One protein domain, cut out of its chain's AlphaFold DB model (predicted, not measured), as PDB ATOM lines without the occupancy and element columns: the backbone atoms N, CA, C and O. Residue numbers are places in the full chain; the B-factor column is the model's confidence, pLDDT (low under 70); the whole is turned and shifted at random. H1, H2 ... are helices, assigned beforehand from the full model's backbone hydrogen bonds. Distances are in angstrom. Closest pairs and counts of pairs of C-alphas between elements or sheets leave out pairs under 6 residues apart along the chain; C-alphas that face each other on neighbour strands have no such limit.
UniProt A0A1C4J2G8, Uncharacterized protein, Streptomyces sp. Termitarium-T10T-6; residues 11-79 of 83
ATOM      1  N   ALA A  11     345.442 223.595 223.913       96.38
ATOM      2  CA  ALA A  11     346.714 223.922 224.555       96.38
ATOM      3  C   ALA A  11     347.301 225.234 224.007       96.38
ATOM      4  O   ALA A  11     347.605 226.138 224.780       96.38
ATOM      5  N   GLU A  12     347.353 225.381 222.680       95.38
ATOM      6  CA  GLU A  12     347.817 226.613 222.029       95.38
ATOM      7  C   GLU A  12     346.943 227.821 222.394       95.38
ATOM      8  O   GLU A  12     347.461 228.909 222.643       95.38
ATOM      9  N   ALA A  13     345.619 227.642 222.458       95.00
ATOM     10  CA  ALA A  13     344.702 228.715 222.832       95.00
ATOM     11  C   ALA A  13     344.966 229.204 224.267       95.00
ATOM     12  O   ALA A  13     345.019 230.410 224.513       95.00
ATOM     13  N   LEU A  14     345.190 228.281 225.207       95.69
ATOM     14  CA  LEU A  14     345.536 228.610 226.593       95.69
ATOM     15  C   LEU A  14     346.890 229.322 226.696       95.69
ATOM     16  O   LEU A  14     347.007 230.303 227.436       95.69
ATOM     17  N   ASP A  15     347.890 228.882 225.932       96.62
ATOM     18  CA  ASP A  15     349.204 229.527 225.893       96.62
ATOM     19  C   ASP A  15     349.120 230.960 225.350       96.62
ATOM     20  O   ASP A  15     349.716 231.873 225.928       96.62
ATOM     21  N   ILE A  16     348.319 231.194 224.304       95.12
ATOM     22  CA  ILE A  16     348.068 232.541 223.769       95.12
ATOM     23  C   ILE A  16     347.401 233.430 224.819       95.12
ATOM     24  O   ILE A  16     347.856 234.553 225.039       95.12
ATOM     25  N   LEU A  17     346.356 232.949 225.501       94.75
ATOM     26  CA  LEU A  17     345.673 233.724 226.546       94.75
ATOM     27  C   LEU A  17     346.620 234.070 227.703       94.75
ATOM     28  O   LEU A  17     346.604 235.194 228.214       94.75
ATOM     29  N   LYS A  18     347.496 233.135 228.083       96.62
ATOM     30  CA  LYS A  18     348.524 233.357 229.104       96.62
ATOM     31  C   LYS A  18     349.550 234.400 228.662       96.62
ATOM     32  O   LYS A  18     349.891 235.286 229.446       96.62
ATOM     33  N   ALA A  19     350.020 234.326 227.419       94.06
ATOM     34  CA  ALA A  19     350.951 235.300 226.859       94.06
ATOM     35  C   ALA A  19     350.322 236.701 226.758       94.06
ATOM     36  O   ALA A  19     350.959 237.688 227.130       94.06
ATOM     37  N   ALA A  20     349.061 236.787 226.325       93.12
ATOM     38  CA  ALA A  20     348.310 238.038 226.242       93.12
ATOM     39  C   ALA A  20     348.144 238.687 227.624       93.12
ATOM     40  O   ALA A  20     348.434 239.875 227.785       93.12
ATOM     41  N   ARG A  21     347.773 237.900 228.643       93.94
ATOM     42  CA  ARG A  21     347.736 238.363 230.036       93.94
ATOM     43  C   ARG A  21     349.101 238.872 230.497       93.94
ATOM     44  O   ARG A  21     349.190 239.983 231.000       93.94
ATOM     45  N   GLY A  22     350.169 238.105 230.269       94.25
ATOM     46  CA  GLY A  22     351.525 238.513 230.652       94.25
ATOM     47  C   GLY A  22     351.972 239.823 229.991       94.25
ATOM     48  O   GLY A  22     352.638 240.643 230.628       94.25
ATOM     49  N   GLN A  23     351.572 240.063 228.738       92.25
ATOM     50  CA  GLN A  23     351.786 241.352 228.079       92.25
ATOM     51  C   GLN A  23     351.030 242.485 228.779       92.25
ATOM     52  O   GLN A  23     351.635 243.528 229.023       92.25
ATOM     53  N   LEU A  24     349.749 242.302 229.111       91.94
ATOM     54  CA  LEU A  24     348.963 243.315 229.823       91.94
ATOM     55  C   LEU A  24     349.560 243.620 231.199       91.94
ATOM     56  O   LEU A  24     349.835 244.783 231.485       91.94
ATOM     57  N   ASP A  25     349.874 242.590 231.985       91.44
ATOM     58  CA  ASP A  25     350.467 242.729 233.318       91.44
ATOM     59  C   ASP A  25     351.791 243.512 233.256       91.44
ATOM     60  O   ASP A  25     352.028 244.432 234.041       91.44
ATOM     61  N   SER A  26     352.636 243.212 232.262       91.38
ATOM     62  CA  SER A  26     353.909 243.917 232.049       91.38
ATOM     63  C   SER A  26     353.706 245.392 231.693       91.38
ATOM     64  O   SER A  26     354.462 246.254 232.142       91.38
ATOM     65  N   ARG A  27     352.687 245.705 230.882       91.44
ATOM     66  CA  ARG A  27     352.363 247.085 230.490       91.44
ATOM     67  C   ARG A  27     351.759 247.870 231.650       91.44
ATOM     68  O   ARG A  27     352.137 249.023 231.832       91.44
ATOM     69  N   MET A  28     350.902 247.246 232.453       90.25
ATOM     70  CA  MET A  28     350.334 247.851 233.659       90.25
ATOM     71  C   MET A  28     351.410 248.131 234.711       90.25
ATOM     72  O   MET A  28     351.437 249.214 235.291       90.25
ATOM     73  N   LEU A  29     352.355 247.205 234.907       89.06
ATOM     74  CA  LEU A  29     353.492 247.422 235.803       89.06
ATOM     75  C   LEU A  29     354.372 248.594 235.343       89.06
ATOM     76  O   LEU A  29     354.843 249.370 236.171       89.06
ATOM     77  N   ALA A  30     354.587 248.726 234.033       89.44
ATOM     78  CA  ALA A  30     355.345 249.836 233.464       89.44
ATOM     79  C   ALA A  30     354.597 251.178 233.543       89.44
ATOM     80  O   ALA A  30     355.242 252.219 233.635       89.44
ATOM     81  N   LEU A  31     353.261 251.161 233.505       88.25
ATOM     82  CA  LEU A  31     352.423 252.356 233.623       88.25
ATOM     83  C   LEU A  31     352.512 252.982 235.021       88.25
ATOM     84  O   LEU A  31     352.565 254.204 235.132       88.25
ATOM     85  N   ALA A  32     352.534 252.157 236.068       87.75
ATOM     86  CA  ALA A  32     352.585 252.621 237.452       87.75
ATOM     87  C   ALA A  32     353.577 251.788 238.288       87.75
ATOM     88  O   ALA A  32     353.185 250.906 239.064       87.75
ATOM     89  N   PRO A  33     354.889 252.037 238.119       86.06
ATOM     90  CA  PRO A  33     355.915 251.327 238.864       86.06
ATOM     91  C   PRO A  33     355.821 251.673 240.353       86.06
ATOM     92  O   PRO A  33     355.889 252.836 240.739       86.06
ATOM     93  N   GLY A  34     355.676 250.652 241.201       86.81
ATOM     94  CA  GLY A  34     355.561 250.828 242.654       86.81
ATOM     95  C   GLY A  34     354.163 251.200 243.154       86.81
ATOM     96  O   GLY A  34     354.018 251.434 244.351       86.81
ATOM     97  N   ALA A  35     353.148 251.210 242.280       88.19
ATOM     98  CA  ALA A  35     351.760 251.410 242.683       88.19
ATOM     99  C   ALA A  35     351.335 250.395 243.749       88.19
ATOM    100  O   ALA A  35     351.609 249.189 243.639       88.19
ATOM    101  N   ASP A  36     350.638 250.891 244.769       91.25
ATOM    102  CA  ASP A  36     350.020 250.041 245.775       91.25
ATOM    103  C   ASP A  36     348.827 249.260 245.188       91.25
ATOM    104  O   ASP A  36     348.432 249.425 244.030       91.25
ATOM    105  N   TYR A  37     348.246 248.362 245.987       87.75
ATOM    106  CA  TYR A  37     347.132 247.529 245.531       87.75
ATOM    107  C   TYR A  37     345.907 248.347 245.086       87.75
ATOM    108  O   TYR A  37     345.231 247.968 244.132       87.75
ATOM    109  N   ARG A  38     345.612 249.466 245.759       92.06
ATOM    110  CA  ARG A  38     344.427 250.284 245.465       92.06
ATOM    111  C   ARG A  38     344.619 251.073 244.181       92.06
ATOM    112  O   ARG A  38     343.694 251.184 243.384       92.06
ATOM    113  N   GLU A  39     345.814 251.611 243.979       90.44
ATOM    114  CA  GLU A  39     346.166 252.307 242.752       90.44
ATOM    115  C   GLU A  39     346.182 251.352 241.555       90.44
ATOM    116  O   GLU A  39     345.624 251.697 240.516       90.44
ATOM    117  N   LYS A  40     346.720 250.135 241.710       88.69
ATOM    118  CA  LYS A  40     346.640 249.093 240.676       88.69
ATOM    119  C   LYS A  40     345.203 248.745 240.302       88.69
ATOM    120  O   LYS A  40     344.864 248.816 239.127       88.69
ATOM    121  N   ASP A  41     344.358 248.436 241.286       90.44
ATOM    122  CA  ASP A  41     342.945 248.100 241.059       90.44
ATOM    123  C   ASP A  41     342.191 249.246 240.361       90.44
ATOM    124  O   ASP A  41     341.408 249.021 239.437       90.44
ATOM    125  N   ARG A  42     342.473 250.498 240.744       94.19
ATOM    126  CA  ARG A  42     341.923 251.677 240.067       94.19
ATOM    127  C   ARG A  42     342.396 251.765 238.614       94.19
ATOM    128  O   ARG A  42     341.575 251.937 237.718       94.19
ATOM    129  N   LEU A  43     343.700 251.635 238.370       92.75
ATOM    130  CA  LEU A  43     344.271 251.714 237.024       92.75
ATOM    131  C   LEU A  43     343.754 250.597 236.116       92.75
ATOM    132  O   LEU A  43     343.467 250.865 234.954       92.75
ATOM    133  N   GLU A  44     343.594 249.376 236.624       92.06
ATOM    134  CA  GLU A  44     343.018 248.255 235.870       92.06
ATOM    135  C   GLU A  44     341.571 248.532 235.435       92.06
ATOM    136  O   GLU A  44     341.183 248.167 234.326       92.06
ATOM    137  N   LYS A  45     340.781 249.216 236.271       93.38
ATOM    138  CA  LYS A  45     339.382 249.576 235.974       93.38
ATOM    139  C   LYS A  45     339.244 250.776 235.041       93.38
ATOM    140  O   LYS A  45     338.286 250.845 234.276       93.38
ATOM    141  N   GLU A  46     340.156 251.738 235.142       94.88
ATOM    142  CA  GLU A  46     340.043 253.032 234.458       94.88
ATOM    143  C   GLU A  46     340.822 253.098 233.140       94.88
ATOM    144  O   GLU A  46     340.479 253.908 232.280       94.88
ATOM    145  N   THR A  47     341.861 252.276 232.958       94.31
ATOM    146  CA  THR A  47     342.713 252.327 231.759       94.31
ATOM    147  C   THR A  47     341.955 251.788 230.545       94.31
ATOM    148  O   THR A  47     341.650 250.594 230.494       94.31
ATOM    149  N   PRO A  48     341.682 252.616 229.517       93.69
ATOM    150  CA  PRO A  48     340.969 252.145 228.340       93.69
ATOM    151  C   PRO A  48     341.808 251.132 227.555       93.69
ATOM    152  O   PRO A  48     342.945 251.407 227.166       93.69
ATOM    153  N   LEU A  49     341.219 249.975 227.269       91.12
ATOM    154  CA  LEU A  49     341.813 248.913 226.463       91.12
ATOM    155  C   LEU A  49     340.755 248.352 225.512       91.12
ATOM    156  O   LEU A  49     339.607 248.144 225.896       91.12
ATOM    157  N   PHE A  50     341.155 248.062 224.276       90.81
ATOM    158  CA  PHE A  50     340.340 247.290 223.344       90.81
ATOM    159  C   PHE A  50     340.939 245.891 223.176       90.81
ATOM    160  O   PHE A  50     342.087 245.758 222.745       90.81
ATOM    161  N   LEU A  51     340.149 244.861 223.480       87.88
ATOM    162  CA  LEU A  51     340.486 243.450 223.301       87.88
ATOM    163  C   LEU A  51     339.348 242.770 222.535       87.88
ATOM    164  O   LEU A  51     338.192 242.864 222.934       87.88
ATOM    165  N   ALA A  52     339.685 242.084 221.447       90.19
ATOM    166  CA  ALA A  52     338.757 241.253 220.689       90.19
ATOM    167  C   ALA A  52     339.300 239.821 220.656       90.19
ATOM    168  O   ALA A  52     340.476 239.622 220.347       90.19
ATOM    169  N   ILE A  53     338.452 238.852 220.998       89.06
ATOM    170  CA  ILE A  53     338.767 237.423 221.002       89.06
ATOM    171  C   ILE A  53     337.610 236.706 220.308       89.06
ATOM    172  O   ILE A  53     336.473 236.814 220.761       89.06
ATOM    173  N   ASP A  54     337.921 235.950 219.258       90.75
ATOM    174  CA  ASP A  54     336.983 235.042 218.602       90.75
ATOM    175  C   ASP A  54     337.329 233.605 219.016       90.75
ATOM    176  O   ASP A  54     338.443 233.139 218.770       90.75
ATOM    177  N   LEU A  55     336.395 232.914 219.676       89.19
ATOM    178  CA  LEU A  55     336.536 231.516 220.099       89.19
ATOM    179  C   LEU A  55     335.488 230.659 219.391       89.19
ATOM    180  O   LEU A  55     334.295 230.829 219.626       89.19
ATOM    181  N   ASP A  56     335.937 229.711 218.572       91.00
ATOM    182  CA  ASP A  56     335.075 228.651 218.053       91.00
ATOM    183  C   ASP A  56     335.114 227.455 219.012       91.00
ATOM    184  O   ASP A  56     336.118 226.746 219.117       91.00
ATOM    185  N   LEU A  57     334.022 227.260 219.753       90.94
ATOM    186  CA  LEU A  57     333.881 226.186 220.738       90.94
ATOM    187  C   LEU A  57     333.124 224.974 220.190       90.94
ATOM    188  O   LEU A  57     332.964 223.988 220.911       90.94
ATOM    189  N   THR A  58     332.715 225.001 218.919       91.69
ATOM    190  CA  THR A  58     331.842 223.989 218.308       91.69
ATOM    191  C   THR A  58     332.379 222.571 218.515       91.69
ATOM    192  O   THR A  58     331.643 221.666 218.903       91.69
ATOM    193  N   VAL A  59     333.688 222.368 218.322       90.00
ATOM    194  CA  VAL A  59     334.334 221.053 218.492       90.00
ATOM    195  C   VAL A  59     334.274 220.566 219.948       90.00
ATOM    196  O   VAL A  59     334.072 219.376 220.197       90.00
ATOM    197  N   LEU A  60     334.420 221.467 220.925       88.81
ATOM    198  CA  LEU A  60     334.347 221.125 222.352       88.81
ATOM    199  C   LEU A  60     332.915 220.804 222.786       88.81
ATOM    200  O   LEU A  60     332.698 219.864 223.555       88.81
ATOM    201  N   GLU A  61     331.942 221.550 222.271       91.38
ATOM    202  CA  GLU A  61     330.521 221.304 222.513       91.38
ATOM    203  C   GLU A  61     330.094 219.948 221.942       91.38
ATOM    204  O   GLU A  61     329.498 219.141 222.658       91.38
ATOM    205  N   GLN A  62     330.492 219.635 220.704       90.06
ATOM    206  CA  GLN A  62     330.245 218.331 220.078       90.06
ATOM    207  C   GLN A  62     330.866 217.179 220.877       90.06
ATOM    208  O   GLN A  62     330.203 216.172 221.136       90.06
ATOM    209  N   ALA A  63     332.119 217.326 221.319       86.94
ATOM    210  CA  ALA A  63     332.794 216.311 222.128       86.94
ATOM    211  C   ALA A  63     332.103 216.091 223.488       86.94
ATOM    212  O   ALA A  63     332.037 214.963 223.983       86.94
ATOM    213  N   THR A  64     331.573 217.156 224.089       88.94
ATOM    214  CA  THR A  64     330.842 217.091 225.362       88.94
ATOM    215  C   THR A  64     329.486 216.412 225.176       88.94
ATOM    216  O   THR A  64     329.160 215.488 225.921       88.94
ATOM    217  N   ALA A  65     328.734 216.788 224.138       84.31
ATOM    218  CA  ALA A  65     327.457 216.165 223.794       84.31
ATOM    219  C   ALA A  65     327.606 214.659 223.513       84.31
ATOM    220  O   ALA A  65     326.855 213.856 224.065       84.31
ATOM    221  N   ALA A  66     328.629 214.258 222.751       82.38
ATOM    222  CA  ALA A  66     328.920 212.849 222.482       82.38
ATOM    223  C   ALA A  66     329.194 212.049 223.770       82.38
ATOM    224  O   ALA A  66     328.731 210.918 223.917       82.38
ATOM    225  N   LYS A  67     329.902 212.641 224.743       76.50
ATOM    226  CA  LYS A  67     330.123 212.015 226.057       76.50
ATOM    227  C   LYS A  67     328.840 211.884 226.874       76.50
ATOM    228  O   LYS A  67     328.660 210.869 227.543       76.50
ATOM    229  N   HIS A  68     327.957 212.882 226.842       71.44
ATOM    230  CA  HIS A  68     326.663 212.795 227.523       71.44
ATOM    231  C   HIS A  68     325.789 211.695 226.925       71.44
ATOM    232  O   HIS A  68     325.291 210.858 227.673       71.44
ATOM    233  N   GLN A  69     325.703 211.626 225.596       70.56
ATOM    234  CA  GLN A  69     324.938 210.597 224.898       70.56
ATOM    235  C   GLN A  69     325.473 209.184 225.178       70.56
ATOM    236  O   GLN A  69     324.699 208.271 225.448       70.56
ATOM    237  N   PHE A  70     326.799 209.000 225.189       65.50
ATOM    238  CA  PHE A  70     327.410 207.725 225.575       65.50
ATOM    239  C   PHE A  70     327.035 207.317 227.011       65.50
ATOM    240  O   PHE A  70     326.664 206.172 227.260       65.50
ATOM    241  N   ASN A  71     327.082 208.260 227.956       64.62
ATOM    242  CA  ASN A  71     326.732 207.993 229.351       64.62
ATOM    243  C   ASN A  71     325.241 207.667 229.546       64.62
ATOM    244  O   ASN A  71     324.905 206.902 230.448       64.62
ATOM    245  N   GLU A  72     324.352 208.247 228.739       62.38
ATOM    246  CA  GLU A  72     322.920 207.928 228.759       62.38
ATOM    247  C   GLU A  72     322.653 206.504 228.268       62.38
ATOM    248  O   GLU A  72     321.963 205.764 228.965       62.38
ATOM    249  N   ILE A  73     323.277 206.090 227.158       58.22
ATOM    250  CA  ILE A  73     323.150 204.728 226.605       58.22
ATOM    251  C   ILE A  73     323.620 203.675 227.618       58.22
ATOM    252  O   ILE A  73     322.910 202.707 227.892       58.22
ATOM    253  N   VAL A  74     324.787 203.889 228.237       58.94
ATOM    254  CA  VAL A  74     325.326 202.961 229.246       58.94
ATOM    255  C   VAL A  74     324.387 202.846 230.451       58.94
ATOM    256  O   VAL A  74     324.185 201.749 230.964       58.94
ATOM    257  N   ARG A  75     323.773 203.951 230.899       61.69
ATOM    258  CA  ARG A  75     322.809 203.927 232.012       61.69
ATOM    259  C   ARG A  75     321.523 203.186 231.653       61.69
ATOM    260  O   ARG A  75     321.048 202.411 232.484       61.69
ATOM    261  N   SER A  76     320.982 203.388 230.451       63.84
ATOM    262  CA  SER A  76     319.777 202.682 229.999       63.84
ATOM    263  C   SER A  76     319.997 201.173 229.860       63.84
ATOM    264  O   SER A  76     319.132 200.416 230.284       63.84
ATOM    265  N   ASP A  77     321.171 200.728 229.396       59.34
ATOM    266  CA  ASP A  77     321.490 199.294 229.269       59.34
ATOM    267  C   ASP A  77     321.739 198.596 230.620       59.34
ATOM    268  O   ASP A  77     321.579 197.384 230.741       59.34
ATOM    269  N   THR A  78     322.114 199.341 231.667       58.66
ATOM    270  CA  THR A  78     322.328 198.784 233.023       58.66
ATOM    271  C   THR A  78     321.084 198.738 233.913       58.66
ATOM    272  O   THR A  78     321.200 198.348 235.074       58.66
ATOM    273  N   THR A  79     319.900 199.106 233.414       57.84
ATOM    274  CA  THR A  79     318.650 198.979 234.184       57.84
ATOM    275  C   THR A  79     317.996 197.636 233.839       57.84
ATOM    276  O   THR A  79     317.447 197.515 232.747       57.84
TER     277      THR A  79
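What this domain is: This is residues 11 to 79 of the 83 residues of an uncharacterized protein of Streptomyces sp. Termitarium-T10T-6 (UniProt A0A1C4J2G8). Picture a long helix, H1, with the short helix H2 set crosswise near its last residues, and a second long helix, H3, held out far away as a free arm. After H2 the chain runs back past H1 in an extended stretch, residues 47 to 57, and residues 56 to 79, with H3 among them, stick out beyond this small body. The printed part has 69 residues with three named helices, in the order H1, H2, H3, and no named strand; its class is all helix. It is extended, with a radius of gyration of the C-alphas of 21.3 A, and its outline is a rod spanning 64 by 23 by 19 A.

How they stand to each other: Begin with H1, residues 11 to 31, the longest helix. Look from it to H2, residues 37 to 46: the two are close but not clearly touching, and their closest C-alphas, those of Met 28 and Glu 44, are 7.7 A apart. Their lines are only just about perpendicular, at 71 degrees. H3, residues 58 to 77, is apart from H1 and from H2. In H1, H2 and H3 every O i to N i+4 pair is within hydrogen-bond range.

Where its parts are: Find C-alpha 11 at (346.714, 223.922, 224.555); from there H1 runs 30.4 A to C-alpha 31 at (352.423, 252.356, 233.623). H2, from Tyr 37 to Glu 46, measures 14.3 A. H3 starts at Thr 58 and runs 28.9 A to C-alpha 77 at (321.490, 199.294, 229.269).

The domain as a whole: The two C-alphas farthest apart, those of Pro 33 and Thr 79, are 64.4 A apart. The link from H1 to H2 is tight, with 5 residues, and that from H2 to H3 is long, with 11. The printed part has no cut. Its mean pLDDT is 86.0, and residues 70 to 79 are under 70.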